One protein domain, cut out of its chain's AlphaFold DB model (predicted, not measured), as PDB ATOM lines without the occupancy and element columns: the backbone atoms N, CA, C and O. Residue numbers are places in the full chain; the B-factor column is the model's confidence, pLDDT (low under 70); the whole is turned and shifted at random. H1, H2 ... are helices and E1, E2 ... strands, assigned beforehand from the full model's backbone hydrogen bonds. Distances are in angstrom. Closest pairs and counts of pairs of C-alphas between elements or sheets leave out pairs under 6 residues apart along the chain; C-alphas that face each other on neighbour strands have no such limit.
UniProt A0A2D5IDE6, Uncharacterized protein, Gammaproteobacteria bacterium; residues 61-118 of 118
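This is residues 61 to 118 of the 118 residues of an uncharacterized protein of Gammaproteobacteria bacterium (UniProt A0A2D5IDE6). A small head and a distant helix make a long, open shape: at one end E1 and E2 form a two-stranded antiparallel ribbon with the short helix H1 packed on E1, and at the other end H2 lies crosswise to the long axis. Two stretches with no named element, residues 80 to 87 and 104 to 113, join head and helix. The printed part has 58 residues, with two named helices and two named strands in the order H1, E1, H2, E2; the class is mixed, helices and strands. It is extended, with a radius of gyration of the C-alphas of 17.1 A and spans of 47 by 25 by 17 A.

Find C-alpha 61 at (53.122, -17.094, -35.230), where H1 begins; it runs to residue 66. Go on to E1, residues 75 to 79, 12.1 A long. H2, residues 88 to 103, starts at C-alpha 88, (40.036, -38.696, -17.014), and is 22.6 A long. E2, residues 114 to 117, ends at C-alpha 117, (49.848, -28.501, -46.726).

Look first at E1 and E2, antiparallel neighbours at 157 degrees: N 79 and O 114 are 2.8 A apart, and N 116 and O 77 are 2.9 A apart, within hydrogen-bond range. Residues 68 to 69 pair antiparallel with residues 75 to 76 of E1. The closest C-alphas of H1 and E1 are those of Leu 64 and Met 78, 5.1 A apart. H1 and E2 are only just apart, at 8.4 A; H1 and H2 are apart. In H1 and H2 every O i to N i+4 pair is within hydrogen-bond range.

The C-alphas of Lys 71 and Met 104, the two farthest apart, are 48.6 A from each other. Residues 87 to 93, of which 88 to 93 belong to H2, and residues 100 to 105, of which 100 to 103 belong to H2, stand free. The printed part has no cut, and its three links are short. The model's pLDDT is under 70 at residues 80 to 86, 102 and 105 to 113.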
ATOM      1  N   GLU A  61      54.587 -17.078 -35.090       82.88
ATOM      2  CA  GLU A  61      53.122 -17.094 -35.230       82.88
ATOM      3  C   GLU A  61      52.655 -16.449 -36.553       82.88
ATOM      4  O   GLU A  61      51.683 -16.894 -37.167       82.88
ATOM      5  N   VAL A  62      53.374 -15.428 -37.035       85.75
ATOM      6  CA  VAL A  62      53.079 -14.742 -38.302       85.75
ATOM      7  C   VAL A  62      53.325 -15.659 -39.500       85.75
ATOM      8  O   VAL A  62      52.473 -15.717 -40.392       85.75
ATOM      9  N   GLU A  63      54.439 -16.396 -39.515       86.88
ATOM     10  CA  GLU A  63      54.765 -17.383 -40.554       86.88
ATOM     11  C   GLU A  63      53.790 -18.560 -40.528       86.88
ATOM     12  O   GLU A  63      53.272 -18.954 -41.570       86.88
ATOM     13  N   LEU A  64      53.455 -19.070 -39.341       84.50
ATOM     14  CA  LEU A  64      52.471 -20.142 -39.176       84.50
ATOM     15  C   LEU A  64      51.074 -19.723 -39.663       84.50
ATOM     16  O   LEU A  64      50.377 -20.524 -40.288       84.50
ATOM     17  N   LYS A  65      50.663 -18.474 -39.417       83.88
ATOM     18  CA  LYS A  65      49.334 -17.949 -39.779       83.88
ATOM     19  C   LYS A  65      49.174 -17.654 -41.273       83.88
ATOM     20  O   LYS A  65      48.112 -17.936 -41.830       83.88
ATOM     21  N   HIS A  66      50.188 -17.076 -41.918       86.00
ATOM     22  CA  HIS A  66      50.140 -16.751 -43.353       86.00
ATOM     23  C   HIS A  66      50.603 -17.919 -44.235       86.00
ATOM     24  O   HIS A  66      50.125 -18.066 -45.362       86.00
ATOM     25  N   GLY A  67      51.447 -18.788 -43.684       86.81
ATOM     26  CA  GLY A  67      52.024 -19.957 -44.329       86.81
ATOM     27  C   GLY A  67      53.409 -19.704 -44.919       86.81
ATOM     28  O   GLY A  67      53.737 -18.593 -45.336       86.81
ATOM     29  N   ILE A  68      54.205 -20.771 -44.994       88.56
ATOM     30  CA  ILE A  68      55.524 -20.788 -45.634       88.56
ATOM     31  C   ILE A  68      55.485 -21.609 -46.925       88.56
ATOM     32  O   ILE A  68      54.847 -22.662 -46.991       88.56
ATOM     33  N   ILE A  69      56.181 -21.144 -47.964       89.75
ATOM     34  CA  ILE A  69      56.305 -21.881 -49.228       89.75
ATOM     35  C   ILE A  69      57.463 -22.874 -49.124       89.75
ATOM     36  O   ILE A  69      58.615 -22.498 -48.909       89.75
ATOM     37  N   LEU A  70      57.154 -24.155 -49.294       87.31
ATOM     38  CA  LEU A  70      58.132 -25.235 -49.310       87.31
ATOM     39  C   LEU A  70      58.821 -25.344 -50.674       87.31
ATOM     40  O   LEU A  70      58.302 -24.909 -51.701       87.31
ATOM     41  N   LYS A  71      59.966 -26.037 -50.715       85.69
ATOM     42  CA  LYS A  71      60.718 -26.320 -51.957       85.69
ATOM     43  C   LYS A  71      59.905 -27.081 -53.022       85.69
ATOM     44  O   LYS A  71      60.276 -27.058 -54.189       85.69
ATOM     45  N   SER A  72      58.812 -27.743 -52.634       81.50
ATOM     46  CA  SER A  72      57.852 -28.397 -53.536       81.50
ATOM     47  C   SER A  72      56.892 -27.430 -54.245       81.50
ATOM     48  O   SER A  72      56.163 -27.858 -55.137       81.50
ATOM     49  N   GLY A  73      56.844 -26.158 -53.833       82.56
ATOM     50  CA  GLY A  73      55.823 -25.183 -54.230       82.56
ATOM     51  C   GLY A  73      54.541 -25.223 -53.384       82.56
ATOM     52  O   GLY A  73      53.660 -24.398 -53.597       82.56
ATOM     53  N   SER A  74      54.430 -26.149 -52.425       85.12
ATOM     54  CA  SER A  74      53.295 -26.247 -51.490       85.12
ATOM     55  C   SER A  74      53.387 -25.199 -50.378       85.12
ATOM     56  O   SER A  74      54.489 -24.860 -49.944       85.12
ATOM     57  N   CYS A  75      52.251 -24.737 -49.860       85.94
ATOM     58  CA  CYS A  75      52.177 -23.825 -48.721       85.94
ATOM     59  C   CYS A  75      51.859 -24.596 -47.432       85.94
ATOM     60  O   CYS A  75      50.771 -25.156 -47.294       85.94
ATOM     61  N   LEU A  76      52.786 -24.617 -46.473       88.81
ATOM     62  CA  LEU A  76      52.539 -25.156 -45.135       88.81
ATOM     63  C   LEU A  76      52.008 -24.040 -44.233       88.81
ATOM     64  O   LEU A  76      52.685 -23.028 -44.064       88.81
ATOM     65  N   LYS A  77      50.828 -24.218 -43.631       87.56
ATOM     66  CA  LYS A  77      50.260 -23.243 -42.686       87.56
ATOM     67  C   LYS A  77      49.503 -23.885 -41.536       87.56
ATOM     68  O   LYS A  77      48.914 -24.956 -41.681       87.56
ATOM     69  N   MET A  78      49.461 -23.188 -40.410       84.50
ATOM     70  CA  MET A  78      48.670 -23.562 -39.247       84.50
ATOM     71  C   MET A  78      47.194 -23.237 -39.481       84.50
ATOM     72  O   MET A  78      46.823 -22.109 -39.810       84.50
ATOM     73  N   ARG A  79      46.324 -24.222 -39.259       80.62
ATOM     74  CA  ARG A  79      44.890 -24.004 -39.069       80.62
ATOM     75  C   ARG A  79      44.559 -24.207 -37.607       80.62
ATOM     76  O   ARG A  79      44.551 -25.334 -37.119       80.62
ATOM     77  N   SER A  80      44.266 -23.110 -36.919       67.94
ATOM     78  CA  SER A  80      43.742 -23.172 -35.565       67.94
ATOM     79  C   SER A  80      42.293 -23.597 -35.559       67.94
ATOM     80  O   SER A  80      41.512 -23.298 -36.468       67.94
ATOM     81  N   ARG A  81      41.950 -24.334 -34.509       62.91
ATOM     82  CA  ARG A  81      40.615 -24.861 -34.295       62.91
ATOM     83  C   ARG A  81      40.597 -25.277 -32.780       62.91
ATOM     84  O   ARG A  81      41.578 -25.817 -32.285       62.91
ATOM     85  N   THR A  82      39.550 -24.971 -32.009       59.66
ATOM     86  CA  THR A  82      39.517 -24.924 -30.512       59.66
ATOM     87  C   THR A  82      38.926 -26.153 -29.766       59.66
ATOM     88  O   THR A  82      37.713 -26.353 -29.826       59.66
ATOM     89  N   SER A  83      39.723 -26.971 -29.053       53.97
ATOM     90  CA  SER A  83      39.248 -28.206 -28.361       53.97
ATOM     91  C   SER A  83      39.546 -28.186 -26.873       53.97
ATOM     92  O   SER A  83      40.592 -27.682 -26.462       53.97
ATOM     93  N   TYR A  84      38.682 -28.818 -26.086       54.31
ATOM     94  CA  TYR A  84      38.760 -28.865 -24.635       54.31
ATOM     95  C   TYR A  84      39.258 -30.245 -24.166       54.31
ATOM     96  O   TYR A  84      38.773 -31.294 -24.593       54.31
ATOM     97  N   LYS A  85      40.262 -30.245 -23.279       54.84
ATOM     98  CA  LYS A  85      40.753 -31.435 -22.563       54.84
ATOM     99  C   LYS A  85      40.236 -31.415 -21.128       54.84
ATOM    100  O   LYS A  85      40.168 -30.352 -20.515       54.84
ATOM    101  N   TYR A  86      39.954 -32.594 -20.583       67.50
ATOM    102  CA  TYR A  86      39.366 -32.769 -19.255       67.50
ATOM    103  C   TYR A  86      40.109 -33.863 -18.461       67.50
ATOM    104  O   TYR A  86      40.708 -34.748 -19.079       67.50
ATOM    105  N   PRO A  87      40.086 -33.837 -17.112       80.31
ATOM    106  CA  PRO A  87      40.563 -34.944 -16.278       80.31
ATOM    107  C   PRO A  87      39.850 -36.259 -16.619       80.31
ATOM    108  O   PRO A  87      38.681 -36.236 -16.982       80.31
ATOM    109  N   GLU A  88      40.509 -37.409 -16.462       72.31
ATOM    110  CA  GLU A  88      40.036 -38.696 -17.014       72.31
ATOM    111  C   GLU A  88      38.617 -39.112 -16.567       72.31
ATOM    112  O   GLU A  88      37.842 -39.636 -17.369       72.31
ATOM    113  N   ALA A  89      38.243 -38.832 -15.314       79.56
ATOM    114  CA  ALA A  89      36.883 -39.055 -14.817       79.56
ATOM    115  C   ALA A  89      35.847 -38.186 -15.557       79.56
ATOM    116  O   ALA A  89      34.829 -38.693 -16.026       79.56
ATOM    117  N   LEU A  90      36.158 -36.898 -15.732       73.31
ATOM    118  CA  LEU A  90      35.309 -35.928 -16.421       73.31
ATOM    119  C   LEU A  90      35.295 -36.159 -17.943       73.31
ATOM    120  O   LEU A  90      34.267 -35.971 -18.576       73.31
ATOM    121  N   ASP A  91      36.391 -36.628 -18.545       77.69
ATOM    122  CA  ASP A  91      36.446 -37.008 -19.965       77.69
ATOM    123  C   ASP A  91      35.593 -38.256 -20.261       77.69
ATOM    124  O   ASP A  91      34.913 -38.306 -21.287       77.69
ATOM    125  N   LYS A  92      35.545 -39.241 -19.348       83.00
ATOM    126  CA  LYS A  92      34.574 -40.351 -19.425       83.00
ATOM    127  C   LYS A  92      33.133 -39.847 -19.369       83.00
ATOM    128  O   LYS A  92      32.333 -40.221 -20.224       83.00
ATOM    129  N   GLU A  93      32.826 -38.989 -18.403       86.31
ATOM    130  CA  GLU A  93      31.490 -38.419 -18.210       86.31
ATOM    131  C   GLU A  93      31.051 -37.584 -19.427       86.31
ATOM    132  O   GLU A  93      29.964 -37.783 -19.977       86.31
ATOM    133  N   ILE A  94      31.952 -36.755 -19.956       80.44
ATOM    134  CA  ILE A  94      31.765 -35.985 -21.191       80.44
ATOM    135  C   ILE A  94      31.628 -36.894 -22.415       80.44
ATOM    136  O   ILE A  94      30.842 -36.576 -23.303       80.44
ATOM    137  N   LYS A  95      32.310 -38.042 -22.492       82.38
ATOM    138  CA  LYS A  95      32.096 -39.023 -23.574       82.38
ATOM    139  C   LYS A  95      30.699 -39.640 -23.523       82.38
ATOM    140  O   LYS A  95      30.068 -39.727 -24.577       82.38
ATOM    141  N   SER A  96      30.190 -39.999 -22.342       84.25
ATOM    142  CA  SER A  96      28.792 -40.432 -22.187       84.25
ATOM    143  C   SER A  96      27.800 -39.322 -22.543       84.25
ATOM    144  O   SER A  96      26.892 -39.559 -23.335       84.25
ATOM    145  N   LEU A  97      28.014 -38.092 -22.066       82.31
ATOM    146  CA  LEU A  97      27.155 -36.946 -22.384       82.31
ATOM    147  C   LEU A  97      27.188 -36.598 -23.879       82.31
ATOM    148  O   LEU A  97      26.142 -36.359 -24.468       82.31
ATOM    149  N   ARG A  98      28.353 -36.658 -24.537       79.19
ATOM    150  CA  ARG A  98      28.498 -36.503 -25.998       79.19
ATOM    151  C   ARG A  98      27.870 -37.648 -26.790       79.19
ATOM    152  O   ARG A  98      27.669 -37.479 -27.989       79.19
ATOM    153  N   GLN A  99      27.657 -38.824 -26.201       78.12
ATOM    154  CA  GLN A  99      26.923 -39.920 -26.838       78.12
ATOM    155  C   GLN A  99      25.421 -39.652 -26.734       78.12
ATOM    156  O   GLN A  99      24.786 -39.471 -27.766       78.12
ATOM    157  N   ILE A 100      24.914 -39.440 -25.518       82.00
ATOM    158  CA  ILE A 100      23.516 -39.068 -25.244       82.00
ATOM    159  C   ILE A 100      23.095 -37.841 -26.071       82.00
ATOM    160  O   ILE A 100      22.101 -37.883 -26.781       82.00
ATOM    161  N   SER A 101      23.896 -36.774 -26.070       75.25
ATOM    162  CA  SER A 101      23.646 -35.547 -26.840       75.25
ATOM    163  C   SER A 101      23.667 -35.765 -28.361       75.25
ATOM    164  O   SER A 101      22.964 -35.062 -29.079       75.25
ATOM    165  N   ARG A 102      24.409 -36.754 -28.886       65.69
ATOM    166  CA  ARG A 102      24.315 -37.144 -30.309       65.69
ATOM    167  C   ARG A 102      23.050 -37.945 -30.590       65.69
ATOM    168  O   ARG A 102      22.392 -37.672 -31.586       65.69
ATOM    169  N   ASP A 103      22.696 -38.862 -29.698       76.62
ATOM    170  CA  ASP A 103      21.491 -39.686 -29.808       76.62
ATOM    171  C   ASP A 103      20.202 -38.844 -29.635       76.62
ATOM    172  O   ASP A 103      19.149 -39.209 -30.151       76.62
ATOM    173  N   MET A 104      20.304 -37.681 -28.973       81.19
ATOM    174  CA  MET A 104      19.242 -36.674 -28.810       81.19
ATOM    175  C   MET A 104      19.332 -35.483 -29.792       81.19
ATOM    176  O   MET A 104      18.397 -34.691 -29.859       81.19
ATOM    177  N   GLY A 105      20.408 -35.356 -30.581       61.28
ATOM    178  CA  GLY A 105      20.547 -34.333 -31.634       61.28
ATOM    179  C   GLY A 105      21.042 -32.936 -31.207       61.28
ATOM    180  O   GLY A 105      20.883 -31.990 -31.973       61.28
ATOM    181  N   GLU A 106      21.654 -32.782 -30.029       69.50
ATOM    182  CA  GLU A 106      21.969 -31.481 -29.397       69.50
ATOM    183  C   GLU A 106      23.463 -31.066 -29.421       69.50
ATOM    184  O   GLU A 106      23.839 -30.030 -28.867       69.50
ATOM    185  N   GLY A 107      24.352 -31.863 -30.020       58.28
ATOM    186  CA  GLY A 107      25.804 -31.631 -29.956       58.28
ATOM    187  C   GLY A 107      26.320 -30.473 -30.832       58.28
ATOM    188  O   GLY A 107      25.939 -30.352 -31.994       58.28
ATOM    189  N   TYR A 108      27.270 -29.676 -30.318       54.38
ATOM    190  CA  TYR A 108      27.954 -28.596 -31.058       54.38
ATOM    191  C   TYR A 108      29.492 -28.722 -31.048       54.38
ATOM    192  O   TYR A 108      30.068 -29.573 -30.367       54.38
ATOM    193  N   SER A 109      30.171 -27.930 -31.888       49.44
ATOM    194  CA  SER A 109      31.522 -28.239 -32.366       49.44
ATOM    195  C   SER A 109      32.675 -27.788 -31.469       49.44
ATOM    196  O   SER A 109      33.039 -26.613 -31.377       49.44
ATOM    197  N   GLU A 110      33.392 -28.786 -30.961       50.19
ATOM    198  CA  GLU A 110      34.815 -28.658 -30.701       50.19
ATOM    199  C   GLU A 110      35.655 -28.797 -31.964       50.19
ATOM    200  O   GLU A 110      35.328 -29.381 -33.002       50.19
ATOM    201  N   THR A 111      36.797 -28.177 -31.852       50.00
ATOM    202  CA  THR A 111      37.511 -27.561 -32.944       50.00
ATOM    203  C   THR A 111      39.002 -27.956 -32.589       50.00
ATOM    204  O   THR A 111      39.269 -28.235 -31.444       50.00
ATOM    205  N   THR A 112      40.013 -28.206 -33.441       67.94
ATOM    206  CA  THR A 112      41.365 -28.710 -32.975       67.94
ATOM    207  C   THR A 112      42.518 -28.275 -33.890       67.94
ATOM    208  O   THR A 112      42.404 -28.592 -35.067       67.94
ATOM    209  N   THR A 113      43.558 -27.562 -33.415       59.16
ATOM    210  CA  THR A 113      44.637 -26.933 -34.231       59.16
ATOM    211  C   THR A 113      45.612 -27.941 -34.859       59.16
ATOM    212  O   THR A 113      46.062 -28.851 -34.171       59.16
ATOM    213  N   TYR A 114      45.959 -27.769 -36.142       77.19
ATOM    214  CA  TYR A 114      46.918 -28.611 -36.886       77.19
ATOM    215  C   TYR A 114      47.597 -27.850 -38.039       77.19
ATOM    216  O   TYR A 114      47.071 -26.851 -38.540       77.19
ATOM    217  N   LEU A 115      48.756 -28.341 -38.487       78.38
ATOM    218  CA  LEU A 115      49.406 -27.892 -39.720       78.38
ATOM    219  C   LEU A 115      48.740 -28.518 -40.955       78.38
ATOM    220  O   LEU A 115      48.262 -29.651 -40.917       78.38
ATOM    221  N   VAL A 116      48.708 -27.778 -42.064       81.25
ATOM    222  CA  VAL A 116      48.131 -28.219 -43.343       81.25
ATOM    223  C   VAL A 116      49.034 -27.814 -44.498       81.25
ATOM    224  O   VAL A 116      49.415 -26.648 -44.603       81.25
ATOM    225  N   LEU A 117      49.312 -28.764 -45.392       80.69
ATOM    226  CA  LEU A 117      49.848 -28.501 -46.726       80.69
ATOM    227  C   LEU A 117      48.707 -28.115 -47.676       80.69
ATOM    228  O   LEU A 117      47.719 -28.845 -47.783       80.69
ATOM    229  N   VAL A 118      48.854 -26.975 -48.350       70.88
ATOM    230  CA  VAL A 118      47.919 -26.412 -49.341       70.88
ATOM    231  C   VAL A 118      48.626 -26.218 -50.680       70.88
ATOM    232  O   VAL A 118      49.816 -25.829 -50.660       70.88
TER     233      VAL A 118